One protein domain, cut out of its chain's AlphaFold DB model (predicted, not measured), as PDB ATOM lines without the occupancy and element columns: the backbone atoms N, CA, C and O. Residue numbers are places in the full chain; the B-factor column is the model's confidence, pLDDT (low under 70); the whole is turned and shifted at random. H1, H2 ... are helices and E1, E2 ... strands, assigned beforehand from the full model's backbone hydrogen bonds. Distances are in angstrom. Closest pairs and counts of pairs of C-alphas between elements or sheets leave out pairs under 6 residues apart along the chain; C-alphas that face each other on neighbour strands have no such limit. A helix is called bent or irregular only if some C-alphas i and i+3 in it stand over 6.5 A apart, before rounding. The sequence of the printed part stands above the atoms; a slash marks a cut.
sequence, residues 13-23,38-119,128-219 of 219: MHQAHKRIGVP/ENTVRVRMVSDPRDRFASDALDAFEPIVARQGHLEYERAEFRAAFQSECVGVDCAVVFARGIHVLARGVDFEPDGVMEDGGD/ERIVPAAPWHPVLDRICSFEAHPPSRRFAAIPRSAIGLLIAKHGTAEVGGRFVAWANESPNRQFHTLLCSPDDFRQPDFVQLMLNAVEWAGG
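What this domain is: This is residues 13 to 23, 38 to 119 and 128 to 219 of the 219 residues of an uncharacterized protein of Pirellulaceae bacterium (UniProt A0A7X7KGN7). A five-stranded sheet, E5 E4 E6 E7 E8, curled like part of a barrel, and a smaller three-stranded sheet, E2 E1 E3, are joined by the long helix H3, which runs from near the edge strand E5, over the other edge strand E8, to E1 and E3. H1 covers the small sheet along its strands, H2 is a short turn of helix off that sheet, and long unnamed stretches, residues 96 to 119 and 149 to 162, lie away from the centre. The printed part has 185 residues, with three named helices and eight named strands in the order E1 H1 E2 H2 E3 E4 E5 E6 E7 E8 H3; the class is mixed, helices and strands, though under half of the residues are in named elements. The larger sheet is antiparallel throughout and the smaller one parallel throughout. The whole is compact and rounded, with a radius of gyration of the C-alphas of 15.5 A and spans of 45 by 37 by 31 A.

Where its parts are: E1, residues 41 to 47, begins at C-alpha 41 (169.561, 13.280, 113.902) and is 19.4 A long. H1, residues 52 to 65, is 19.9 A long and only just irregular: C-alphas 60 and 63 are 6.7 A apart. E2, residues 71 to 77, is 19.3 A long. H2 holds residues 82 to 85 and E3 residues 91 to 95. E4, residues 128 to 132, begins at C-alpha 128 (173.557, 6.025, 144.839), and E5 holds residues 146 to 148. E6, residues 163 to 169, is 17.9 A long, and E7, residues 178 to 184, is 17.3 A. E8 holds residues 190 to 193. H3, residues 204 to 218, is 20.9 A long and ends at C-alpha 218 (175.329, 12.666, 116.694).

How they stand to each other: Residues 13 to 14 pair, parallel, with residues 94 to 95 of E3. In the small sheet, E1 is the inner strand, with N 45 and O 74 of E2 2.8 A apart and N 46 and O 93 of E3 2.7 A apart. E1, H1, E2 form a strand-helix-strand unit, two parallel neighbour strands with a helix between, and its crossover is right-handed. E2, H2, E3 form a split unit, with E1 between its strands, also right-handed. H1 is over E1 and E3 at a height over the sheet of 8.5 A; the closest C-alphas of H1 and E3, Ala 54 and Phe 95, are 4.7 A apart. H2 is not on this sheet, but only just, with 4 pairs of C-alphas within 10 A. In the strongly twisted larger sheet, E4 and E5 are a hairpin, with N 130 and O 146 2.8 A apart. E4 and E6 have N 131 and O 167 at 2.9 A. E6 E7 E8 form a meander, each strand the antiparallel neighbour of the one before, with N 165 and O 181 at 2.8 A and N 182 and O 192 at 2.8 A. H3 is on this sheet, making two layers, a helix on one face of a sheet; it is over E8 at a height of 9.5 A and runs along the strands, at 14 degrees to E8 on the local plane. The closest C-alphas of E8 and H3, Gln 190 and Ala 217, are 6.3 A apart. H3 is also on the small sheet, slantwise to the strands, at 57 degrees to E1 on the local plane; C-alphas Cys 91 of E3 and Gly 218 are its closest pair there, 4.7 A apart. H1 and H3 are close but not clearly touching, about perpendicular at 82 degrees, the C-alphas of Ile 64 and Val 207 being 7.7 A apart. Every O i to N i+4 pair of H3 is within hydrogen-bond range, 8 of 10 in H1, and H2 is too short for such a pair.

The domain as a whole: The C-alphas of Glu 38 and Gly 118, the two farthest apart, are 46.8 A apart. Residues 24 to 37 and 120 to 127 are not printed; the gaps are 27.6 A from C-alpha 23 to 38 and 17.2 A from C-alpha 119 to 128, the second in the link from E3 to E4. The links E4 to E5 and E5 to E6 are long. The mean pLDDT of the printed part is 71.7, and 67 residues are under 70, among them residues 13 to 23, 79 to 88 and 96 to 119.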
ATOM      1  N   MET A  13     177.068   4.583 123.301       27.56
ATOM      2  CA  MET A  13     176.629   3.298 123.972       27.56
ATOM      3  C   MET A  13     176.632   3.242 125.508       27.56
ATOM      4  O   MET A  13     177.509   3.819 126.144       27.56
ATOM      5  N   HIS A  14     175.805   2.346 126.075       32.44
ATOM      6  CA  HIS A  14     175.686   2.006 127.503       32.44
ATOM      7  C   HIS A  14     175.385   0.489 127.762       32.44
ATOM      8  O   HIS A  14     174.729  -0.140 126.957       32.44
ATOM      9  N   GLN A  15     175.630  -0.192 128.891       40.97
ATOM     10  CA  GLN A  15     176.867  -0.654 129.527       40.97
ATOM     11  C   GLN A  15     176.535  -1.979 130.257       40.97
ATOM     12  O   GLN A  15     175.434  -2.120 130.776       40.97
ATOM     13  N   ALA A  16     177.339  -3.048 130.251       26.72
ATOM     14  CA  ALA A  16     178.752  -3.202 130.553       26.72
ATOM     15  C   ALA A  16     179.591  -3.792 129.376       26.72
ATOM     16  O   ALA A  16     179.599  -4.995 129.148       26.72
ATOM     17  N   HIS A  17     180.410  -2.942 128.732       38.81
ATOM     18  CA  HIS A  17     181.523  -3.213 127.777       38.81
ATOM     19  C   HIS A  17     181.173  -3.855 126.415       38.81
ATOM     20  O   HIS A  17     180.566  -4.915 126.377       38.81
ATOM     21  N   LYS A  18     181.618  -3.370 125.241       28.73
ATOM     22  CA  LYS A  18     182.654  -2.392 124.853       28.73
ATOM     23  C   LYS A  18     182.247  -1.639 123.578       28.73
ATOM     24  O   LYS A  18     181.811  -2.264 122.624       28.73
ATOM     25  N   ARG A  19     182.632  -0.357 123.558       32.50
ATOM     26  CA  ARG A  19     182.792   0.563 122.420       32.50
ATOM     27  C   ARG A  19     181.557   0.867 121.590       32.50
ATOM     28  O   ARG A  19     180.876   0.008 121.050       32.50
ATOM     29  N   ILE A  20     181.457   2.153 121.327       32.56
ATOM     30  CA  ILE A  20     180.776   2.663 120.174       32.56
ATOM     31  C   ILE A  20     181.806   3.429 119.356       32.56
ATOM     32  O   ILE A  20     182.523   4.268 119.872       32.56
ATOM     33  N   GLY A  21     181.983   3.022 118.107       28.28
ATOM     34  CA  GLY A  21     182.998   3.529 117.199       28.28
ATOM     35  C   GLY A  21     183.452   2.414 116.265       28.28
ATOM     36  O   GLY A  21     184.025   1.420 116.704       28.28
ATOM     37  N   VAL A  22     183.172   2.591 114.978       26.91
ATOM     38  CA  VAL A  22     183.697   1.814 113.842       26.91
ATOM     39  C   VAL A  22     184.670   2.752 113.104       26.91
ATOM     40  O   VAL A  22     184.448   3.965 113.152       26.91
ATOM     41  N   PRO A  23     185.778   2.263 112.512       27.00
ATOM     42  CA  PRO A  23     186.936   3.073 112.129       27.00
ATOM     43  C   PRO A  23     186.681   4.241 111.173       27.00
ATOM     44  O   PRO A  23     185.767   4.249 110.350       27.00
ATOM     45  N   GLU A  38     168.098  22.932 111.970       48.41
ATOM     46  CA  GLU A  38     167.113  22.232 111.124       48.41
ATOM     47  C   GLU A  38     167.542  20.776 110.818       48.41
ATOM     48  O   GLU A  38     166.963  20.118 109.957       48.41
ATOM     49  N   ASN A  39     168.574  20.252 111.489       65.31
ATOM     50  CA  ASN A  39     169.119  18.926 111.200       65.31
ATOM     51  C   ASN A  39     168.464  17.852 112.069       65.31
ATOM     52  O   ASN A  39     168.705  17.774 113.274       65.31
ATOM     53  N   THR A  40     167.678  16.993 111.430       79.00
ATOM     54  CA  THR A  40     167.248  15.716 112.001       79.00
ATOM     55  C   THR A  40     168.463  14.837 112.311       79.00
ATOM     56  O   THR A  40     169.313  14.655 111.440       79.00
ATOM     57  N   VAL A  41     168.527  14.256 113.513       80.56
ATOM     58  CA  VAL A  41     169.561  13.280 113.902       80.56
ATOM     59  C   VAL A  41     168.993  11.870 113.757       80.56
ATOM     60  O   VAL A  41     167.968  11.544 114.356       80.56
ATOM     61  N   ARG A  42     169.662  11.014 112.983       80.69
ATOM     62  CA  ARG A  42     169.286   9.607 112.795       80.69
ATOM     63  C   ARG A  42     169.913   8.736 113.865       80.69
ATOM     64  O   ARG A  42     171.133   8.573 113.917       80.69
ATOM     65  N   VAL A  43     169.060   8.136 114.682       81.38
ATOM     66  CA  VAL A  43     169.421   7.344 115.848       81.38
ATOM     67  C   VAL A  43     169.118   5.866 115.613       81.38
ATOM     68  O   VAL A  43     167.966   5.473 115.462       81.38
ATOM     69  N   ARG A  44     170.124   4.995 115.659       83.00
ATOM     70  CA  ARG A  44     169.883   3.545 115.690       83.00
ATOM     71  C   ARG A  44     169.947   3.023 117.115       83.00
ATOM     72  O   ARG A  44     171.024   2.963 117.694       83.00
ATOM     73  N   MET A  45     168.822   2.602 117.673       84.25
ATOM     74  CA  MET A  45     168.759   1.979 118.994       84.25
ATOM     75  C   MET A  45     168.958   0.473 118.883       84.25
ATOM     76  O   MET A  45     168.369  -0.186 118.030       84.25
ATOM     77  N   VAL A  46     169.808  -0.082 119.732       81.06
ATOM     78  CA  VAL A  46     170.313  -1.441 119.586       81.06
ATOM     79  C   VAL A  46     170.281  -2.130 120.934       81.06
ATOM     80  O   VAL A  46     170.664  -1.547 121.947       81.06
ATOM     81  N   SER A  47     169.867  -3.385 120.963       80.31
ATOM     82  CA  SER A  47     169.999  -4.228 122.149       80.31
ATOM     83  C   SER A  47     170.485  -5.619 121.762       80.31
ATOM     84  O   SER A  47     170.256  -6.085 120.644       80.31
ATOM     85  N   ASP A  48     171.186  -6.300 122.670       74.56
ATOM     86  CA  ASP A  48     171.387  -7.744 122.528       74.56
ATOM     87  C   ASP A  48     170.061  -8.453 122.866       74.56
ATOM     88  O   ASP A  48     169.607  -8.357 124.008       74.56
ATOM     89  N   PRO A  49     169.435  -9.188 121.926       73.62
ATOM     90  CA  PRO A  49     168.158  -9.861 122.177       73.62
ATOM     91  C   PRO A  49     168.252 -10.964 123.244       73.62
ATOM     92  O   PRO A  49     167.237 -11.431 123.754       73.62
ATOM     93  N   ARG A  50     169.464 -11.414 123.593       74.44
ATOM     94  CA  ARG A  50     169.694 -12.382 124.679       74.44
ATOM     95  C   ARG A  50     169.761 -11.710 126.041       74.44
ATOM     96  O   ARG A  50     169.756 -12.393 127.066       74.44
ATOM     97  N   ASP A  51     169.838 -10.389 126.054       75.19
ATOM     98  CA  ASP A  51     169.920  -9.603 127.257       75.19
ATOM     99  C   ASP A  51     168.603  -8.874 127.523       75.19
ATOM    100  O   ASP A  51     168.328  -7.783 127.019       75.19
ATOM    101  N   ARG A  52     167.788  -9.496 128.378       79.50
ATOM    102  CA  ARG A  52     166.498  -8.940 128.782       79.50
ATOM    103  C   ARG A  52     166.630  -7.552 129.407       79.50
ATOM    104  O   ARG A  52     165.820  -6.693 129.107       79.50
ATOM    105  N   PHE A  53     167.669  -7.307 130.202       77.50
ATOM    106  CA  PHE A  53     167.855  -6.005 130.843       77.50
ATOM    107  C   PHE A  53     168.167  -4.907 129.821       77.50
ATOM    108  O   PHE A  53     167.628  -3.810 129.902       77.50
ATOM    109  N   ALA A  54     168.994  -5.219 128.821       77.06
ATOM    110  CA  ALA A  54     169.260  -4.307 127.714       77.06
ATOM    111  C   ALA A  54     168.009  -4.030 126.871       77.06
ATOM    112  O   ALA A  54     167.807  -2.907 126.418       77.06
ATOM    113  N   SER A  55     167.176  -5.051 126.670       82.56
ATOM    114  CA  SER A  55     165.900  -4.906 125.966       82.56
ATOM    115  C   SER A  55     164.923  -4.032 126.758       82.56
ATOM    116  O   SER A  55     164.389  -3.083 126.198       82.56
ATOM    117  N   ASP A  56     164.785  -4.266 128.066       84.12
ATOM    118  CA  ASP A  56     163.933  -3.468 128.955       84.12
ATOM    119  C   ASP A  56     164.404  -1.996 129.021       84.12
ATOM    120  O   ASP A  56     163.590  -1.073 129.035       84.12
ATOM    121  N   ALA A  57     165.721  -1.751 129.024       84.19
ATOM    122  CA  ALA A  57     166.289  -0.402 128.983       84.19
ATOM    123  C   ALA A  57     166.021   0.303 127.641       84.19
ATOM    124  O   ALA A  57     165.672   1.484 127.625       84.19
ATOM    125  N   LEU A  58     166.137  -0.416 126.520       85.75
ATOM    126  CA  LEU A  58     165.778   0.109 125.201       85.75
ATOM    127  C   LEU A  58     164.283   0.444 125.136       85.75
ATOM    128  O   LEU A  58     163.928   1.523 124.666       85.75
ATOM    129  N   ASP A  59     163.417  -0.432 125.650       90.12
ATOM    130  CA  ASP A  59     161.968  -0.208 125.709       90.12
ATOM    131  C   ASP A  59     161.600   1.011 126.570       90.12
ATOM    132  O   ASP A  59     160.653   1.730 126.249       90.12
ATOM    133  N   ALA A  60     162.362   1.288 127.633       86.50
ATOM    134  CA  ALA A  60     162.207   2.501 128.433       86.50
ATOM    135  C   ALA A  60     162.695   3.766 127.700       86.50
ATOM    136  O   ALA A  60     162.110   4.840 127.866       86.50
ATOM    137  N   PHE A  61     163.742   3.651 126.879       87.06
ATOM    138  CA  PHE A  61     164.353   4.778 126.176       87.06
ATOM    139  C   PHE A  61     163.639   5.172 124.878       87.06
ATOM    140  O   PHE A  61     163.496   6.359 124.590       87.06
ATOM    141  N   GLU A  62     163.144   4.213 124.097       92.06
ATOM    142  CA  GLU A  62     162.454   4.486 122.830       92.06
ATOM    143  C   GLU A  62     161.347   5.555 122.933       92.06
ATOM    144  O   GLU A  62     161.376   6.497 122.136       92.06
ATOM    145  N   PRO A  63     160.389   5.499 123.883       91.19
ATOM    146  CA  PRO A  63     159.333   6.506 123.957       91.19
ATOM    147  C   PRO A  63     159.857   7.909 124.299       91.19
ATOM    148  O   PRO A  63     159.153   8.889 124.057       91.19
ATOM    149  N   ILE A  64     161.063   8.029 124.861       89.25
ATOM    150  CA  ILE A  64     161.729   9.315 125.106       89.25
ATOM    151  C   ILE A  64     162.246   9.883 123.784       89.25
ATOM    152  O   ILE A  64     161.991  11.053 123.494       89.25
ATOM    153  N   VAL A  65     162.923   9.054 122.981       86.56
ATOM    154  CA  VAL A  65     163.432   9.424 121.650       86.56
ATOM    155  C   VAL A  65     162.281   9.776 120.715       86.56
ATOM    156  O   VAL A  65     162.314  10.820 120.076       86.56
ATOM    157  N   ALA A  66     161.212   8.976 120.709       88.81
ATOM    158  CA  ALA A  66     160.043   9.184 119.855       88.81
ATOM    159  C   ALA A  66     159.298  10.507 120.109       88.81
ATOM    160  O   ALA A  66     158.543  10.969 119.257       88.81
ATOM    161  N   ARG A  67     159.482  11.118 121.287       91.31
ATOM    162  CA  ARG A  67     158.911  12.432 121.627       91.31
ATOM    163  C   ARG A  67     159.766  13.602 121.146       91.31
ATOM    164  O   ARG A  67     159.297  14.736 121.199       91.31
ATOM    165  N   GLN A  68     160.994  13.347 120.701       86.62
ATOM    166  CA  GLN A  68     161.878  14.375 120.169       86.62
ATOM    167  C   GLN A  68     161.584  14.560 118.680       86.62
ATOM    168  O   GLN A  68     161.879  13.692 117.866       86.62
ATOM    169  N   GLY A  69     160.993  15.699 118.315       84.50
ATOM    170  CA  GLY A  69     160.581  15.967 116.931       84.50
ATOM    171  C   GLY A  69     161.732  16.038 115.919       84.50
ATOM    172  O   GLY A  69     161.484  15.974 114.720       84.50
ATOM    173  N   HIS A  70     162.975  16.161 116.391       83.12
ATOM    174  CA  HIS A  70     164.195  16.231 115.585       83.12
ATOM    175  C   HIS A  70     164.998  14.923 115.557       83.12
ATOM    176  O   HIS A  70     166.068  14.894 114.951       83.12
ATOM    177  N   LEU A  71     164.523  13.847 116.193       84.88
ATOM    178  CA  LEU A  71     165.196  12.546 116.172       84.88
ATOM    179  C   LEU A  71     164.421  11.560 115.289       84.88
ATOM    180  O   LEU A  71     163.292  11.180 115.591       84.88
ATOM    181  N   GLU A  72     165.053  11.099 114.213       88.06
ATOM    182  CA  GLU A  72     164.608   9.910 113.483       88.06
ATOM    183  C   GLU A  72     165.215   8.687 114.155       88.06
ATOM    184  O   GLU A  72     166.397   8.709 114.488       88.06
ATOM    185  N   TYR A  73     164.453   7.608 114.345       88.75
ATOM    186  CA  TYR A  73     165.001   6.423 114.997       88.75
ATOM    187  C   TYR A  73     164.573   5.099 114.375       88.75
ATOM    188  O   TYR A  73     163.501   4.966 113.787       88.75
ATOM    189  N   GLU A  74     165.420   4.092 114.560       90.38
ATOM    190  CA  GLU A  74     165.132   2.701 114.224       90.38
ATOM    191  C   GLU A  74     165.679   1.756 115.298       90.38
ATOM    192  O   GLU A  74     166.666   2.063 115.970       90.38
ATOM    193  N   ARG A  75     165.055   0.583 115.435       88.44
ATOM    194  CA  ARG A  75     165.558  -0.503 116.280       88.44
ATOM    195  C   ARG A  75     166.401  -1.476 115.459       88.44
ATOM    196  O   ARG A  75     166.045  -1.815 114.333       88.44
ATOM    197  N   ALA A  76     167.468  -1.991 116.056       82.44
ATOM    198  CA  ALA A  76     168.255  -3.090 115.517       82.44
ATOM    199  C   ALA A  76     168.683  -4.058 116.627       82.44
ATOM    200  O   ALA A  76     168.769  -3.705 117.800       82.44
ATOM    201  N   GLU A  77     168.984  -5.296 116.257       81.06
ATOM    202  CA  GLU A  77     169.568  -6.264 117.184       81.06
ATOM    203  C   GLU A  77     171.094  -6.189 117.143       81.06
ATOM    204  O   GLU A  77     171.699  -6.007 116.084       81.06
ATOM    205  N   PHE A  78     171.741  -6.417 118.283       73.12
ATOM    206  CA  PHE A  78     173.191  -6.514 118.333       73.12
ATOM    207  C   PHE A  78     173.679  -7.815 117.670       73.12
ATOM    208  O   PHE A  78     173.451  -8.925 118.160       73.12
ATOM    209  N   ARG A  79     174.392  -7.686 116.546       69.38
ATOM    210  CA  ARG A  79     174.938  -8.806 115.756       69.38
ATOM    211  C   ARG A  79     176.412  -8.568 115.425       69.38
ATOM    212  O   ARG A  79     176.900  -7.449 115.505       69.38
ATOM    213  N   ALA A  80     177.144  -9.614 115.036       60.88
ATOM    214  CA  ALA A  80     178.578  -9.495 114.725       60.88
ATOM    215  C   ALA A  80     178.871  -8.485 113.592       60.88
ATOM    216  O   ALA A  80     179.900  -7.818 113.613       60.88
ATOM    217  N   ALA A  81     177.940  -8.322 112.646       58.72
ATOM    218  CA  ALA A  81     178.026  -7.366 111.540       58.72
ATOM    219  C   ALA A  81     177.502  -5.953 111.884       58.72
ATOM    220  O   ALA A  81     177.461  -5.087 111.011       58.72
ATOM    221  N   PHE A  82     177.144  -5.686 113.148       63.31
ATOM    222  CA  PHE A  82     176.545  -4.420 113.590       63.31
ATOM    223  C   PHE A  82     177.338  -3.187 113.127       63.31
ATOM    224  O   PHE A  82     176.770  -2.174 112.718       63.31
ATOM    225  N   GLN A  83     178.666  -3.295 113.120       58.19
ATOM    226  CA  GLN A  83     179.546  -2.222 112.677       58.19
ATOM    227  C   GLN A  83     179.328  -1.815 111.215       58.19
ATOM    228  O   GLN A  83     179.235  -0.627 110.912       58.19
ATOM    229  N   SER A  84     179.235  -2.796 110.314       57.72
ATOM    230  CA  SER A  84     178.960  -2.565 108.893       57.72
ATOM    231  C   SER A  84     177.514  -2.155 108.628       57.72
ATOM    232  O   SER A  84     177.226  -1.576 107.586       57.72
ATOM    233  N   GLU A  85     176.609  -2.436 109.564       60.00
ATOM    234  CA  GLU A  85     175.198  -2.085 109.443       60.00
ATOM    235  C   GLU A  85     174.946  -0.622 109.828       60.00
ATOM    236  O   GLU A  85     174.055  -0.016 109.242       60.00
ATOM    237  N   CYS A  86     175.763  -0.005 110.696       60.16
ATOM    238  CA  CYS A  86     175.687   1.408 111.138       60.16
ATOM    239  C   CYS A  86     175.956   2.472 110.047       60.16
ATOM    240  O   CYS A  86     176.329   3.608 110.340       60.16
ATOM    241  N   VAL A  87     175.774   2.132 108.773       59.66
ATOM    242  CA  VAL A  87     175.895   3.062 107.650       59.66
ATOM    243  C   VAL A  87     174.646   3.942 107.566       59.66
ATOM    244  O   VAL A  87     173.531   3.438 107.523       59.66
ATOM    245  N   GLY A  88     174.842   5.264 107.490       65.00
ATOM    246  CA  GLY A  88     173.752   6.237 107.299       65.00
ATOM    247  C   GLY A  88     173.026   6.668 108.578       65.00
ATOM    248  O   GLY A  88     172.049   7.407 108.483       65.00
ATOM    249  N   VAL A  89     173.530   6.226 109.728       70.69
ATOM    250  CA  VAL A  89     173.099   6.611 111.071       70.69
ATOM    251  C   VAL A  89     174.027   7.714 111.577       70.69
ATOM    252  O   VAL A  89     175.247   7.602 111.411       70.69
ATOM    253  N   ASP A  90     173.457   8.748 112.189       73.31
ATOM    254  CA  ASP A  90     174.234   9.818 112.806       73.31
ATOM    255  C   ASP A  90     174.754   9.342 114.147       73.31
ATOM    256  O   ASP A  90     175.955   9.425 114.339       73.31
ATOM    257  N   CYS A  91     173.907   8.714 114.974       79.00
ATOM    258  CA  CYS A  91     174.239   8.152 116.283       79.00
ATOM    259  C   CYS A  91     173.619   6.761 116.492       79.00
ATOM    260  O   CYS A  91     172.452   6.562 116.193       79.00
ATOM    261  N   ALA A  92     174.335   5.768 117.027       79.00
ATOM    262  CA  ALA A  92     173.667   4.556 117.526       79.00
ATOM    263  C   ALA A  92     173.667   4.562 119.034       79.00
ATOM    264  O   ALA A  92     174.691   4.892 119.602       79.00
ATOM    265  N   VAL A  93     172.566   4.143 119.641       81.06
ATOM    266  CA  VAL A  93     172.436   3.892 121.068       81.06
ATOM    267  C   VAL A  93     172.374   2.408 121.298       81.06
ATOM    268  O   VAL A  93     171.391   1.801 120.906       81.06
ATOM    269  N   VAL A  94     173.388   1.798 121.909       77.81
ATOM    270  CA  VAL A  94     173.279   0.370 122.245       77.81
ATOM    271  C   VAL A  94     173.220   0.151 123.740       77.81
ATOM    272  O   VAL A  94     173.953   0.793 124.489       77.81
ATOM    273  N   PHE A  95     172.377  -0.805 124.105       76.62
ATOM    274  CA  PHE A  95     172.163  -1.364 125.426       76.62
ATOM    275  C   PHE A  95     172.722  -2.797 125.456       76.62
ATOM    276  O   PHE A  95     172.369  -3.615 124.604       76.62
ATOM    277  N   ALA A  96     173.609  -3.124 126.400       67.81
ATOM    278  CA  ALA A  96     174.155  -4.484 126.558       67.81
ATOM    279  C   ALA A  96     174.772  -4.708 127.948       67.81
ATOM    280  O   ALA A  96     175.491  -3.833 128.404       67.81
ATOM    281  N   ARG A  97     174.614  -5.884 128.579       61.12
ATOM    282  CA  ARG A  97     175.339  -6.325 129.793       61.12
ATOM    283  C   ARG A  97     176.540  -7.225 129.454       61.12
ATOM    284  O   ARG A  97     176.376  -8.285 128.871       61.12
ATOM    285  N   GLY A  98     177.731  -6.847 129.919       50.47
ATOM    286  CA  GLY A  98     178.909  -7.688 130.210       50.47
ATOM    287  C   GLY A  98     179.483  -8.585 129.096       50.47
ATOM    288  O   GLY A  98     178.897  -9.599 128.763       50.47
ATOM    289  N   ILE A  99     180.725  -8.333 128.644       39.88
ATOM    290  CA  ILE A  99     181.666  -9.272 127.954       39.88
ATOM    291  C   ILE A  99     181.228  -9.863 126.589       39.88
ATOM    292  O   ILE A  99     182.081 -10.211 125.770       39.88
ATOM    293  N   HIS A 100     179.945  -9.924 126.245       38.56
ATOM    294  CA  HIS A 100     179.504 -10.531 124.983       38.56
ATOM    295  C   HIS A 100     179.915  -9.730 123.733       38.56
ATOM    296  O   HIS A 100     180.095 -10.311 122.662       38.56
ATOM    297  N   VAL A 101     180.169  -8.425 123.883       39.09
ATOM    298  CA  VAL A 101     180.707  -7.550 122.821       39.09
ATOM    299  C   VAL A 101     182.224  -7.719 122.643       39.09
ATOM    300  O   VAL A 101     182.761  -7.526 121.557       39.09
ATOM    301  N   LEU A 102     182.919  -8.143 123.699       35.69
ATOM    302  CA  LEU A 102     184.363  -8.381 123.736       35.69
ATOM    303  C   LEU A 102     184.781  -9.644 122.969       35.69
ATOM    304  O   LEU A 102     185.834  -9.668 122.341       35.69
ATOM    305  N   ALA A 103     183.950 -10.687 123.016       33.38
ATOM    306  CA  ALA A 103     184.261 -12.000 122.449       33.38
ATOM    307  C   ALA A 103     184.009 -12.114 120.932       33.38
ATOM    308  O   ALA A 103     184.397 -13.108 120.323       33.38
ATOM    309  N   ARG A 104     183.348 -11.130 120.303       39.44
ATOM    310  CA  ARG A 104     182.880 -11.217 118.903       39.44
ATOM    311  C   ARG A 104     183.737 -10.453 117.882       39.44
ATOM    312  O   ARG A 104     183.228 -10.079 116.833       39.44
ATOM    313  N   GLY A 105     185.037 -10.300 118.146       30.81
ATOM    314  CA  GLY A 105     186.015  -9.971 117.098       30.81
ATOM    315  C   GLY A 105     186.034  -8.509 116.663       30.81
ATOM    316  O   GLY A 105     186.194  -8.219 115.483       30.81
ATOM    317  N   VAL A 106     185.869  -7.591 117.611       35.78
ATOM    318  CA  VAL A 106     186.027  -6.168 117.341       35.78
ATOM    319  C   VAL A 106     187.333  -5.693 117.982       35.78
ATOM    320  O   VAL A 106     187.463  -5.795 119.202       35.78
ATOM    321  N   ASP A 107     188.307  -5.238 117.180       31.70
ATOM    322  CA  ASP A 107     189.678  -4.860 117.598       31.70
ATOM    323  C   ASP A 107     189.688  -3.656 118.553       31.70
ATOM    324  O   ASP A 107     189.891  -2.493 118.184       31.70
ATOM    325  N   PHE A 108     189.360  -3.929 119.811       37.47
ATOM    326  CA  PHE A 108     188.968  -2.950 120.808       37.47
ATOM    327  C   PHE A 108     189.873  -3.098 122.041       37.47
ATOM    328  O   PHE A 108     189.489  -3.747 123.016       37.47
ATOM    329  N   GLU A 109     191.077  -2.519 122.019       35.28
ATOM    330  CA  GLU A 109     192.004  -2.556 123.163       35.28
ATOM    331  C   GLU A 109     191.401  -1.850 124.397       35.28
ATOM    332  O   GLU A 109     190.980  -0.693 124.305       35.28
ATOM    333  N   PRO A 110     191.258  -2.541 125.546       39.41
ATOM    334  CA  PRO A 110     190.929  -1.908 126.813       39.41
ATOM    335  C   PRO A 110     192.210  -1.449 127.513       39.41
ATOM    336  O   PRO A 110     192.949  -2.280 128.025       39.41
ATOM    337  N   ASP A 111     192.408  -0.149 127.680       40.28
ATOM    338  CA  ASP A 111     193.397   0.340 128.656       40.28
ATOM    339  C   ASP A 111     192.849   0.346 130.103       40.28
ATOM    340  O   ASP A 111     193.512   0.809 131.028       40.28
ATOM    341  N   GLY A 112     191.619  -0.140 130.324       41.62
ATOM    342  CA  GLY A 112     190.964  -0.187 131.637       41.62
ATOM    343  C   GLY A 112     191.005  -1.574 132.281       41.62
ATOM    344  O   GLY A 112     190.657  -2.568 131.639       41.62
ATOM    345  N   VAL A 113     191.374  -1.630 133.564       44.19
ATOM    346  CA  VAL A 113     191.321  -2.846 134.391       44.19
ATOM    347  C   VAL A 113     189.902  -3.038 134.921       44.19
ATOM    348  O   VAL A 113     189.310  -2.130 135.512       44.19
ATOM    349  N   MET A 114     189.365  -4.232 134.692       47.31
ATOM    350  CA  MET A 114     188.062  -4.646 135.185       47.31
ATOM    351  C   MET A 114     188.190  -5.435 136.469       47.31
ATOM    352  O   MET A 114     188.944  -6.401 136.523       47.31
ATOM    353  N   GLU A 115     187.404  -5.049 137.464       46.00
ATOM    354  CA  GLU A 115     187.196  -5.852 138.658       46.00
ATOM    355  C   GLU A 115     185.770  -6.379 138.626       46.00
ATOM    356  O   GLU A 115     184.817  -5.639 138.362       46.00
ATOM    357  N   ASP A 116     185.625  -7.679 138.865       47.03
ATOM    358  CA  ASP A 116     184.315  -8.277 139.047       47.03
ATOM    359  C   ASP A 116     183.773  -7.758 140.383       47.03
ATOM    360  O   ASP A 116     184.170  -8.190 141.466       47.03
ATOM    361  N   GLY A 117     182.899  -6.756 140.314       44.75
ATOM    362  CA  GLY A 117     182.005  -6.469 141.422       44.75
ATOM    363  C   GLY A 117     181.051  -7.647 141.472       44.75
ATOM    364  O   GLY A 117     180.126  -7.671 140.670       44.75
ATOM    365  N   GLY A 118     181.357  -8.650 142.301       38.50
ATOM    366  CA  GLY A 118     180.598  -9.901 142.359       38.50
ATOM    367  C   GLY A 118     179.091  -9.657 142.397       38.50
ATOM    368  O   GLY A 118     178.663  -8.607 142.873       38.50
ATOM    369  N   ASP A 119     178.319 -10.621 141.883       40.34
ATOM    370  CA  ASP A 119     176.859 -10.573 141.749       40.34
ATOM    371  C   ASP A 119     176.178 -10.134 143.058       40.34
ATOM    372  O   ASP A 119     175.735 -10.941 143.872       40.34
ATOM    373  N   GLU A 128     172.367   5.201 144.724       86.69
ATOM    374  CA  GLU A 128     173.557   6.025 144.839       86.69
ATOM    375  C   GLU A 128     173.292   7.413 144.286       86.69
ATOM    376  O   GLU A 128     172.720   7.580 143.203       86.69
ATOM    377  N   ARG A 129     173.827   8.408 144.991       90.94
ATOM    378  CA  ARG A 129     173.779   9.784 144.532       90.94
ATOM    379  C   ARG A 129     174.788   9.977 143.411       90.94
ATOM    380  O   ARG A 129     176.000   9.855 143.614       90.94
ATOM    381  N   ILE A 130     174.292  10.334 142.239       90.94
ATOM    382  CA  ILE A 130     175.077  10.627 141.047       90.94
ATOM    383  C   ILE A 130     175.328  12.126 140.972       90.94
ATOM    384  O   ILE A 130     174.406  12.928 141.123       90.94
ATOM    385  N   VAL A 131     176.584  12.519 140.760       92.38
ATOM    386  CA  VAL A 131     176.987  13.928 140.697       92.38
ATOM    387  C   VAL A 131     177.809  14.236 139.441       92.38
ATOM    388  O   VAL A 131     178.683  13.440 139.077       92.38
ATOM    389  N   PRO A 132     177.582  15.395 138.794       93.44
ATOM    390  CA  PRO A 132     178.452  15.908 137.737       93.44
ATOM    391  C   PRO A 132     179.894  16.131 138.210       93.44
ATOM    392  O   PRO A 132     180.129  16.709 139.271       93.44
ATOM    393  N   ALA A 133     180.861  15.704 137.398       91.31
ATOM    394  CA  ALA A 133     182.299  15.877 137.626       91.31
ATOM    395  C   ALA A 133     182.962  16.831 136.616       91.31
ATOM    396  O   ALA A 133     183.998  17.421 136.916       91.31
ATOM    397  N   ALA A 134     182.350  17.022 135.444       89.69
ATOM    398  CA  ALA A 134     182.822  17.926 134.395       89.69
ATOM    399  C   ALA A 134     181.674  18.832 133.912       89.69
ATOM    400  O   ALA A 134     181.218  18.687 132.780       89.69
ATOM    401  N   PRO A 135     181.167  19.753 134.758       88.44
ATOM    402  CA  PRO A 135     179.932  20.509 134.495       88.44
ATOM    403  C   PRO A 135     179.992  21.419 133.257       88.44
ATOM    404  O   PRO A 135     178.971  21.928 132.818       88.44
ATOM    405  N   TRP A 136     181.181  21.633 132.694       89.19
ATOM    406  CA  TRP A 136     181.398  22.368 131.448       89.19
ATOM    407  C   TRP A 136     181.136  21.527 130.188       89.19
ATOM    408  O   TRP A 136     181.071  22.081 129.093       89.19
ATOM    409  N   HIS A 137     181.049  20.200 130.305       91.56
ATOM    410  CA  HIS A 137     180.914  19.316 129.153       91.56
ATOM    411  C   HIS A 137     179.470  19.341 128.614       91.56
ATOM    412  O   HIS A 137     178.551  19.194 129.418       91.56
ATOM    413  N   PRO A 138     179.235  19.427 127.285       89.69
ATOM    414  CA  PRO A 138     177.884  19.553 126.714       89.69
ATOM    415  C   PRO A 138     176.907  18.448 127.134       89.69
ATOM    416  O   PRO A 138     175.733  18.703 127.367       89.69
ATOM    417  N   VAL A 139     177.406  17.220 127.308       88.44
ATOM    418  CA  VAL A 139     176.604  16.085 127.809       88.44
ATOM    419  C   VAL A 139     175.975  16.365 129.183       88.44
ATOM    420  O   VAL A 139     174.918  15.827 129.498       88.44
ATOM    421  N   LEU A 140     176.597  17.218 130.000       92.25
ATOM    422  CA  LEU A 140     176.115  17.583 131.331       92.25
ATOM    423  C   LEU A 140     175.315  18.896 131.354       92.25
ATOM    424  O   LEU A 140     175.024  19.387 132.446       92.25
ATOM    425  N   ASP A 141     174.927  19.457 130.199       89.56
ATOM    426  CA  ASP A 141     174.084  20.656 130.181       89.56
ATOM    427  C   ASP A 141     172.769  20.410 130.934       89.56
ATOM    428  O   ASP A 141     172.046  19.447 130.671       89.56
ATOM    429  N   ARG A 142     172.473  21.287 131.899       91.44
ATOM    430  CA  ARG A 142     171.291  21.216 132.781       91.44
ATOM    431  C   ARG A 142     171.169  19.930 133.605       91.44
ATOM    432  O   ARG A 142     170.086  19.652 134.112       91.44
ATOM    433  N   ILE A 143     172.255  19.182 133.786       91.19
ATOM    434  CA  ILE A 143     172.259  17.975 134.618       91.19
ATOM    435  C   ILE A 143     172.636  18.338 136.054       91.19
ATOM    436  O   ILE A 143     173.735  18.828 136.323       91.19
ATOM    437  N   CYS A 144     171.721  18.080 136.986       92.25
ATOM    438  CA  CYS A 144     171.960  18.203 138.422       92.25
ATOM    439  C   CYS A 144     172.369  16.849 139.034       92.25
ATOM    440  O   CYS A 144     172.667  15.884 138.331       92.25
ATOM    441  N   SER A 145     172.437  16.769 140.368       91.75
ATOM    442  CA  SER A 145     172.589  15.473 141.037       91.75
ATOM    443  C   SER A 145     171.264  14.720 141.080       91.75
ATOM    444  O   SER A 145     170.256  15.323 141.443       91.75
ATOM    445  N   PHE A 146     171.294  13.415 140.839       91.06
ATOM    446  CA  PHE A 146     170.122  12.537 140.875       91.06
ATOM    447  C   PHE A 146     170.460  11.208 141.554       91.06
ATOM    448  O   PHE A 146     171.631  10.899 141.767       91.06
ATOM    449  N   GLU A 147     169.445  10.425 141.904       90.56
ATOM    450  CA  GLU A 147     169.621   9.083 142.466       90.56
ATOM    451  C   GLU A 147     169.537   8.044 141.350       90.56
ATOM    452  O   GLU A 147     168.640   8.115 140.510       90.56
ATOM    453  N   ALA A 148     170.442   7.069 141.344       85.19
ATOM    454  CA  ALA A 148     170.413   5.968 140.385       85.19
ATOM    455  C   ALA A 148     170.691   4.632 141.063       85.19
ATOM    456  O   ALA A 148     171.292   4.565 142.140       85.19
ATOM    457  N   HIS A 149     170.277   3.549 140.410       81.94
ATOM    458  CA  HIS A 149     170.635   2.224 140.888       81.94
ATOM    459  C   HIS A 149     172.148   2.018 140.765       81.94
ATOM    460  O   HIS A 149     172.738   2.368 139.736       81.94
ATOM    461  N   PRO A 150     172.795   1.429 141.785       74.62
ATOM    462  CA  PRO A 150     174.206   1.127 141.683       74.62
ATOM    463  C   PRO A 150     174.427   0.154 140.519       74.62
ATOM    464  O   PRO A 150     173.707  -0.841 140.391       74.62
ATOM    465  N   PRO A 151     175.435   0.401 139.669       68.94
ATOM    466  CA  PRO A 151     175.734  -0.504 138.579       68.94
ATOM    467  C   PRO A 151     176.158  -1.871 139.111       68.94
ATOM    468  O   PRO A 151     176.936  -1.972 140.062       68.94
ATOM    469  N   SER A 152     175.680  -2.923 138.448       59.66
ATOM    470  CA  SER A 152     175.983  -4.316 138.795       59.66
ATOM    471  C   SER A 152     177.457  -4.681 138.620       59.66
ATOM    472  O   SER A 152     177.906  -5.675 139.173       59.66
ATOM    473  N   ARG A 153     178.223  -3.878 137.869       58.16
ATOM    474  CA  ARG A 153     179.669  -4.037 137.676       58.16
ATOM    475  C   ARG A 153     180.409  -2.732 137.928       58.16
ATOM    476  O   ARG A 153     179.850  -1.642 137.814       58.16
ATOM    477  N   ARG A 154     181.692  -2.853 138.267       61.59
ATOM    478  CA  ARG A 154     182.573  -1.729 138.593       61.59
ATOM    479  C   ARG A 154     183.781  -1.739 137.662       61.59
ATOM    480  O   ARG A 154     184.305  -2.792 137.325       61.59
ATOM    481  N   PHE A 155     184.229  -0.555 137.261       56.88
ATOM    482  CA  PHE A 155     185.554  -0.388 136.675       56.88
ATOM    483  C   PHE A 155     186.517   0.028 137.777       56.88
ATOM    484  O   PHE A 155     186.198   0.936 138.548       56.88
ATOM    485  N   ALA A 156     187.705  -0.575 137.802       54.00
ATOM    486  CA  ALA A 156     188.770  -0.103 138.678       54.00
ATOM    487  C   ALA A 156     189.319   1.254 138.195       54.00
ATOM    488  O   ALA A 156     189.735   2.080 139.003       54.00
ATOM    489  N   ALA A 157     189.285   1.508 136.878       60.75
ATOM    490  CA  ALA A 157     189.693   2.776 136.274       60.75
ATOM    491  C   ALA A 157     189.013   3.030 134.914       60.75
ATOM    492  O   ALA A 157     188.732   2.093 134.165       60.75
ATOM    493  N   ILE A 158     188.808   4.308 134.576       69.81
ATOM    494  CA  ILE A 158     188.462   4.754 133.214       69.81
ATOM    495  C   ILE A 158     189.741   4.998 132.389       69.81
ATOM    496  O   ILE A 158     190.804   5.213 132.982       69.81
ATOM    497  N   PRO A 159     189.682   4.985 131.041       69.75
ATOM    498  CA  PRO A 159     190.838   5.309 130.204       69.75
ATOM    499  C   PRO A 159     191.426   6.683 130.548       69.75
ATOM    500  O   PRO A 159     190.685   7.633 130.782       69.75
ATOM    501  N   ARG A 160     192.758   6.817 130.525       71.44
ATOM    502  CA  ARG A 160     193.436   8.085 130.874       71.44
ATOM    503  C   ARG A 160     193.073   9.252 129.957       71.44
ATOM    504  O   ARG A 160     193.134  10.396 130.383       71.44
ATOM    505  N   SER A 161     192.742   8.962 128.703       74.50
ATOM    506  CA  SER A 161     192.329   9.952 127.707       74.50
ATOM    507  C   SER A 161     190.861  10.367 127.830       74.50
ATOM    508  O   SER A 161     190.432  11.251 127.096       74.50
ATOM    509  N   ALA A 162     190.082   9.707 128.693       79.19
ATOM    510  CA  ALA A 162     188.660   9.969 128.837       79.19
ATOM    511  C   ALA A 162     188.394  11.139 129.792       79.19
ATOM    512  O   ALA A 162     189.082  11.330 130.795       79.19
ATOM    513  N   ILE A 163     187.325  11.878 129.515       85.12
ATOM    514  CA  ILE A 163     186.788  12.916 130.389       85.12
ATOM    515  C   ILE A 163     185.776  12.247 131.316       85.12
ATOM    516  O   ILE A 163     184.733  11.784 130.862       85.12
ATOM    517  N   GLY A 164     186.063  12.181 132.614       88.75
ATOM    518  CA  GLY A 164     185.109  11.683 133.606       88.75
ATOM    519  C   GLY A 164     183.938  12.654 133.788       88.75
ATOM    520  O   GLY A 164     184.146  13.809 134.145       88.75
ATOM    521  N   LEU A 165     182.711  12.190 133.548       89.81
ATOM    522  CA  LEU A 165     181.516  13.038 133.510       89.81
ATOM    523  C   LEU A 165     180.661  12.923 134.768       89.81
ATOM    524  O   LEU A 165     180.262  13.944 135.318       89.81
ATOM    525  N   LEU A 166     180.391  11.702 135.234       90.81
ATOM    526  CA  LEU A 166     179.550  11.455 136.407       90.81
ATOM    527  C   LEU A 166     180.278  10.587 137.421       90.81
ATOM    528  O   LEU A 166     180.945   9.617 137.051       90.81
ATOM    529  N   ILE A 167     180.095  10.909 138.697       89.25
ATOM    530  CA  ILE A 167     180.605  10.140 139.830       89.25
ATOM    531  C   ILE A 167     179.419   9.630 140.648       89.25
ATOM    532  O   ILE A 167     178.542  10.412 141.006       89.25
ATOM    533  N   ALA A 168     179.412   8.340 140.981       87.25
ATOM    534  CA  ALA A 168     178.520   7.798 142.000       87.25
ATOM    535  C   ALA A 168     179.157   7.928 143.384       87.25
ATOM    536  O   ALA A 168     180.314   7.533 143.588       87.25
ATOM    537  N   LYS A 169     178.378   8.456 144.327       86.31
ATOM    538  CA  LYS A 169     178.712   8.576 145.744       86.31
ATOM    539  C   LYS A 169     177.809   7.661 146.564       86.31
ATOM    540  O   LYS A 169     176.597   7.631 146.372       86.31
ATOM    541  N   HIS A 170     178.412   6.932 147.498       74.81
ATOM    542  CA  HIS A 170     177.683   6.083 148.432       74.81
ATOM    543  C   HIS A 170     177.382   6.871 149.716       74.81
ATOM    544  O   HIS A 170     178.305   7.323 150.400       74.81
ATOM    545  N   GLY A 171     176.100   7.041 150.050       67.50
ATOM    546  CA  GLY A 171     175.667   7.803 151.227       67.50
ATOM    547  C   GLY A 171     176.052   9.291 151.180       67.50
ATOM    548  O   GLY A 171     176.071   9.913 150.121       67.50
ATOM    549  N   THR A 172     176.367   9.881 152.338       59.91
ATOM    550  CA  THR A 172     176.715  11.313 152.477       59.91
ATOM    551  C   THR A 172     178.211  11.603 152.326       59.91
ATOM    552  O   THR A 172     178.672  12.666 152.734       59.91
ATOM    553  N   ALA A 173     179.002  10.663 151.802       58.47
ATOM    554  CA  ALA A 173     180.445  10.838 151.702       58.47
ATOM    555  C   ALA A 173     180.795  11.993 150.743       58.47
ATOM    556  O   ALA A 173     180.505  11.949 149.545       58.47
ATOM    557  N   GLU A 174     181.432  13.045 151.263       53.41
ATOM    558  CA  GLU A 174     181.871  14.183 150.446       53.41
ATOM    559  C   GLU A 174     183.114  13.849 149.613       53.41
ATOM    560  O   GLU A 174     183.245  14.341 148.487       53.41
ATOM    561  N   VAL A 175     183.964  12.956 150.131       52.81
ATOM    562  CA  VAL A 175     185.231  12.518 149.536       52.81
ATOM    563  C   VAL A 175     185.154  11.034 149.193       52.81
ATOM    564  O   VAL A 175     184.754  10.215 150.017       52.81
ATOM    565  N   GLY A 176     185.575  10.692 147.978       65.56
ATOM    566  CA  GLY A 176     185.455   9.344 147.432       65.56
ATOM    567  C   GLY A 176     184.232   9.193 146.526       65.56
ATOM    568  O   GLY A 176     183.223   9.881 146.665       65.56
ATOM    569  N   GLY A 177     184.364   8.321 145.535       76.44
ATOM    570  CA  GLY A 177     183.352   8.066 144.520       76.44
ATOM    571  C   GLY A 177     183.968   7.338 143.334       76.44
ATOM    572  O   GLY A 177     185.190   7.298 143.190       76.44
ATOM    573  N   ARG A 178     183.124   6.743 142.493       81.69
ATOM    574  CA  ARG A 178     183.570   6.048 141.280       81.69
ATOM    575  C   ARG A 178     182.979   6.694 140.047       81.69
ATOM    576  O   ARG A 178     181.817   7.093 140.071       81.69
ATOM    577  N   PHE A 179     183.756   6.764 138.972       83.06
ATOM    578  CA  PHE A 179     183.212   7.209 137.700       83.06
ATOM    579  C   PHE A 179     182.149   6.230 137.220       83.06
ATOM    580  O   PHE A 179     182.386   5.027 137.119       83.06
ATOM    581  N   VAL A 180     180.978   6.782 136.928       83.38
ATOM    582  CA  VAL A 180     179.853   6.066 136.335       83.38
ATOM    583  C   VAL A 180     179.444   6.641 134.998       83.38
ATOM    584  O   VAL A 180     178.550   6.097 134.372       83.38
ATOM    585  N   ALA A 181     180.094   7.703 134.529       86.12
ATOM    586  CA  ALA A 181     180.045   8.096 133.134       86.12
ATOM    587  C   ALA A 181     181.324   8.805 132.712       86.12
ATOM    588  O   ALA A 181     181.960   9.477 133.527       86.12
ATOM    589  N   TRP A 182     181.690   8.663 131.444       85.25
ATOM    590  CA  TRP A 182     182.828   9.331 130.831       85.25
ATOM    591  C   TRP A 182     182.612   9.534 129.330       85.25
ATOM    592  O   TRP A 182     181.796   8.852 128.705       85.25
ATOM    593  N   ALA A 183     183.373  10.459 128.758       81.69
ATOM    594  CA  ALA A 183     183.411  10.734 127.332       81.69
ATOM    595  C   ALA A 183     184.817  10.543 126.749       81.69
ATOM    596  O   ALA A 183     185.818  10.767 127.424       81.69
ATOM    597  N   ASN A 184     184.882  10.159 125.479       77.38
ATOM    598  CA  ASN A 184     186.067  10.258 124.635       77.38
ATOM    599  C   ASN A 184     185.735  11.169 123.456       77.38
ATOM    600  O   ASN A 184     184.666  11.039 122.867       77.38
ATOM    601  N   GLU A 185     186.650  12.061 123.089       75.19
ATOM    602  CA  GLU A 185     186.448  12.972 121.952       75.19
ATOM    603  C   GLU A 185     187.089  12.462 120.656       75.19
ATOM    604  O   GLU A 185     186.717  12.892 119.566       75.19
ATOM    605  N   SER A 186     188.056  11.546 120.760       64.81
ATOM    606  CA  SER A 186     188.875  11.078 119.641       64.81
ATOM    607  C   SER A 186     188.958   9.548 119.612       64.81
ATOM    608  O   SER A 186     189.096   8.929 120.671       64.81
ATOM    609  N   PRO A 187     188.892   8.908 118.425       61.56
ATOM    610  CA  PRO A 187     188.734   9.514 117.094       61.56
ATOM    611  C   PRO A 187     187.304   9.984 116.780       61.56
ATOM    612  O   PRO A 187     187.116  10.721 115.820       61.56
ATOM    613  N   ASN A 188     186.322   9.564 117.578       67.75
ATOM    614  CA  ASN A 188     184.918   9.955 117.476       67.75
ATOM    615  C   ASN A 188     184.426  10.343 118.873       67.75
ATOM    616  O   ASN A 188     184.967   9.842 119.864       67.75
ATOM    617  N   ARG A 189     183.367  11.155 118.950       77.50
ATOM    618  CA  ARG A 189     182.688  11.416 120.221       77.50
ATOM    619  C   ARG A 189     182.000  10.144 120.693       77.50
ATOM    620  O   ARG A 189     181.232   9.533 119.959       77.50
ATOM    621  N   GLN A 190     182.328   9.722 121.903       76.44
ATOM    622  CA  GLN A 190     181.771   8.542 122.548       76.44
ATOM    623  C   GLN A 190     181.450   8.919 123.976       76.44
ATOM    624  O   GLN A 190     182.306   9.439 124.681       76.44
ATOM    625  N   PHE A 191     180.241   8.630 124.416       82.88
ATOM    626  CA  PHE A 191     179.864   8.675 125.815       82.88
ATOM    627  C   PHE A 191     179.516   7.272 126.275       82.88
ATOM    628  O   PHE A 191     178.988   6.441 125.532       82.88
ATOM    629  N   HIS A 192     179.903   7.030 127.514       80.56
ATOM    630  CA  HIS A 192     179.745   5.788 128.223       80.56
ATOM    631  C   HIS A 192     179.183   6.147 129.591       80.56
ATOM    632  O   HIS A 192     179.720   7.024 130.260       80.56
ATOM    633  N   THR A 193     178.152   5.451 130.045       84.12
ATOM    634  CA  THR A 193     177.768   5.437 131.467       84.12
ATOM    635  C   THR A 193     177.802   4.004 132.005       84.12
ATOM    636  O   THR A 193     178.055   3.133 131.189       84.12
ATOM    637  N   LEU A 194     177.688   3.746 133.319       78.75
ATOM    638  CA  LEU A 194     177.352   2.449 133.943       78.75
ATOM    639  C   LEU A 194     175.856   2.368 134.356       78.75
ATOM    640  O   LEU A 194     175.394   1.305 134.765       78.75
ATOM    641  N   LEU A 195     175.108   3.471 134.262       81.62
ATOM    642  CA  LEU A 195     173.698   3.614 134.638       81.62
ATOM    643  C   LEU A 195     172.737   3.298 133.471       81.62
ATOM    644  O   LEU A 195     172.721   4.004 132.468       81.62
ATOM    645  N   CYS A 196     171.932   2.239 133.568       77.50
ATOM    646  CA  CYS A 196     170.800   2.001 132.649       77.50
ATOM    647  C   CYS A 196     169.779   1.025 133.213       77.50
ATOM    648  O   CYS A 196     169.184   0.240 132.471       77.50
ATOM    649  N   SER A 197     169.575   1.048 134.527       81.44
ATOM    650  CA  SER A 197     168.372   0.412 135.035       81.44
ATOM    651  C   SER A 197     167.172   0.997 134.292       81.44
ATOM    652  O   SER A 197     167.121   2.217 134.109       81.44
ATOM    653  N   PRO A 198     166.193   0.180 133.866       80.00
ATOM    654  CA  PRO A 198     164.937   0.702 133.334       80.00
ATOM    655  C   PRO A 198     164.317   1.768 134.253       80.00
ATOM    656  O   PRO A 198     163.675   2.708 133.794       80.00
ATOM    657  N   ASP A 199     164.571   1.663 135.559       82.88
ATOM    658  CA  ASP A 199     164.121   2.616 136.566       82.88
ATOM    659  C   ASP A 199     164.878   3.954 136.547       82.88
ATOM    660  O   ASP A 199     164.306   4.971 136.942       82.88
ATOM    661  N   ASP A 200     166.121   3.991 136.058       83.62
ATOM    662  CA  ASP A 200     166.902   5.229 135.943       83.62
ATOM    663  C   ASP A 200     166.245   6.184 134.927       83.62
ATOM    664  O   ASP A 200     166.269   7.397 135.113       83.62
ATOM    665  N   PHE A 201     165.528   5.665 133.919       86.12
ATOM    666  CA  PHE A 201     164.741   6.467 132.967       86.12
ATOM    667  C   PHE A 201     163.526   7.174 133.586       86.12
ATOM    668  O   PHE A 201     162.877   7.980 132.919       86.12
ATOM    669  N   ARG A 202     163.209   6.916 134.863       87.31
ATOM    670  CA  ARG A 202     162.236   7.727 135.614       87.31
ATOM    671  C   ARG A 202     162.848   9.015 136.167       87.31
ATOM    672  O   ARG A 202     162.093   9.892 136.581       87.31
ATOM    673  N   GLN A 203     164.176   9.137 136.181       87.44
ATOM    674  CA  GLN A 203     164.884  10.325 136.652       87.44
ATOM    675  C   GLN A 203     165.007  11.348 135.513       87.44
ATOM    676  O   GLN A 203     165.659  11.051 134.509       87.44
ATOM    677  N   PRO A 204     164.438  12.563 135.641       91.19
ATOM    678  CA  PRO A 204     164.498  13.573 134.582       91.19
ATOM    679  C   PRO A 204     165.929  13.937 134.167       91.19
ATOM    680  O   PRO A 204     166.203  14.054 132.976       91.19
ATOM    681  N   ASP A 205     166.852  14.045 135.128       91.06
ATOM    682  CA  ASP A 205     168.266  14.323 134.853       91.06
ATOM    683  C   ASP A 205     168.938  13.194 134.062       91.06
ATOM    684  O   ASP A 205     169.717  13.456 133.151       91.06
ATOM    685  N   PHE A 206     168.619  11.927 134.343       89.38
ATOM    686  CA  PHE A 206     169.167  10.811 133.568       89.38
ATOM    687  C   PHE A 206     168.612  10.790 132.138       89.38
ATOM    688  O   PHE A 206     169.346  10.554 131.180       89.38
ATOM    689  N   VAL A 207     167.326  11.106 131.970       88.94
ATOM    690  CA  VAL A 207     166.714  11.259 130.645       88.94
ATOM    691  C   VAL A 207     167.389  12.382 129.854       88.94
ATOM    692  O   VAL A 207     167.789  12.167 128.708       88.94
ATOM    693  N   GLN A 208     167.569  13.554 130.467       90.38
ATOM    694  CA  GLN A 208     168.240  14.688 129.833       90.38
ATOM    695  C   GLN A 208     169.700  14.358 129.498       90.38
ATOM    696  O   GLN A 208     170.157  14.687 128.409       90.38
ATOM    697  N   LEU A 209     170.412  13.646 130.378       91.19
ATOM    698  CA  LEU A 209     171.778  13.183 130.138       91.19
ATOM    699  C   LEU A 209     171.859  12.321 128.873       91.19
ATOM    700  O   LEU A 209     172.745  12.524 128.046       91.19
ATOM    701  N   MET A 210     170.937  11.367 128.718       91.50
ATOM    702  CA  MET A 210     170.904  10.484 127.550       91.50
ATOM    703  C   MET A 210     170.590  11.251 126.260       91.50
ATOM    704  O   MET A 210     171.198  10.967 125.231       91.50
ATOM    705  N   LEU A 211     169.701  12.248 126.307       87.06
ATOM    706  CA  LEU A 211     169.407  13.115 125.160       87.06
ATOM    707  C   LEU A 211     170.601  14.008 124.792       87.06
ATOM    708  O   LEU A 211     171.018  14.012 123.636       87.06
ATOM    709  N   ASN A 212     171.208  14.678 125.776       89.38
ATOM    710  CA  ASN A 212     172.409  15.492 125.574       89.38
ATOM    711  C   ASN A 212     173.553  14.659 125.004       89.38
ATOM    712  O   ASN A 212     174.312  15.138 124.166       89.38
ATOM    713  N   ALA A 213     173.693  13.413 125.472       86.81
ATOM    714  CA  ALA A 213     174.622  12.473 124.884       86.81
ATOM    715  C   ALA A 213     174.273  12.297 123.405       86.81
ATOM    716  O   ALA A 213     175.101  12.668 122.575       86.81
ATOM    717  N   VAL A 214     173.072  11.796 123.074       83.75
ATOM    718  CA  VAL A 214     172.647  11.519 121.685       83.75
ATOM    719  C   VAL A 214     172.968  12.675 120.744       83.75
ATOM    720  O   VAL A 214     173.560  12.434 119.695       83.75
ATOM    721  N   GLU A 215     172.656  13.904 121.145       82.38
ATOM    722  CA  GLU A 215     172.948  15.112 120.372       82.38
ATOM    723  C   GLU A 215     174.447  15.418 120.287       82.38
ATOM    724  O   GLU A 215     174.970  15.675 119.205       82.38
ATOM    725  N   TRP A 216     175.168  15.363 121.409       84.75
ATOM    726  CA  TRP A 216     176.601  15.648 121.441       84.75
ATOM    727  C   TRP A 216     177.397  14.693 120.561       84.75
ATOM    728  O   TRP A 216     178.305  15.142 119.856       84.75
ATOM    729  N   ALA A 217     177.085  13.395 120.593       77.81
ATOM    730  CA  ALA A 217     177.756  12.482 119.689       77.81
ATOM    731  C   ALA A 217     177.212  12.620 118.282       77.81
ATOM    732  O   ALA A 217     178.030  12.840 117.420       77.81
ATOM    733  N   GLY A 218     175.897  12.590 118.046       68.12
ATOM    734  CA  GLY A 218     175.329  12.666 116.694       68.12
ATOM    735  C   GLY A 218     175.651  13.945 115.906       68.12
ATOM    736  O   GLY A 218     175.371  13.982 114.711       68.12
ATOM    737  N   GLY A 219     176.219  14.966 116.560       57.78
ATOM    738  CA  GLY A 219     176.670  16.226 115.962       57.78
ATOM    739  C   GLY A 219     177.871  16.141 115.024       57.78
ATOM    740  O   GLY A 219     178.769  15.287 115.219       57.78
TER     741      GLY A 219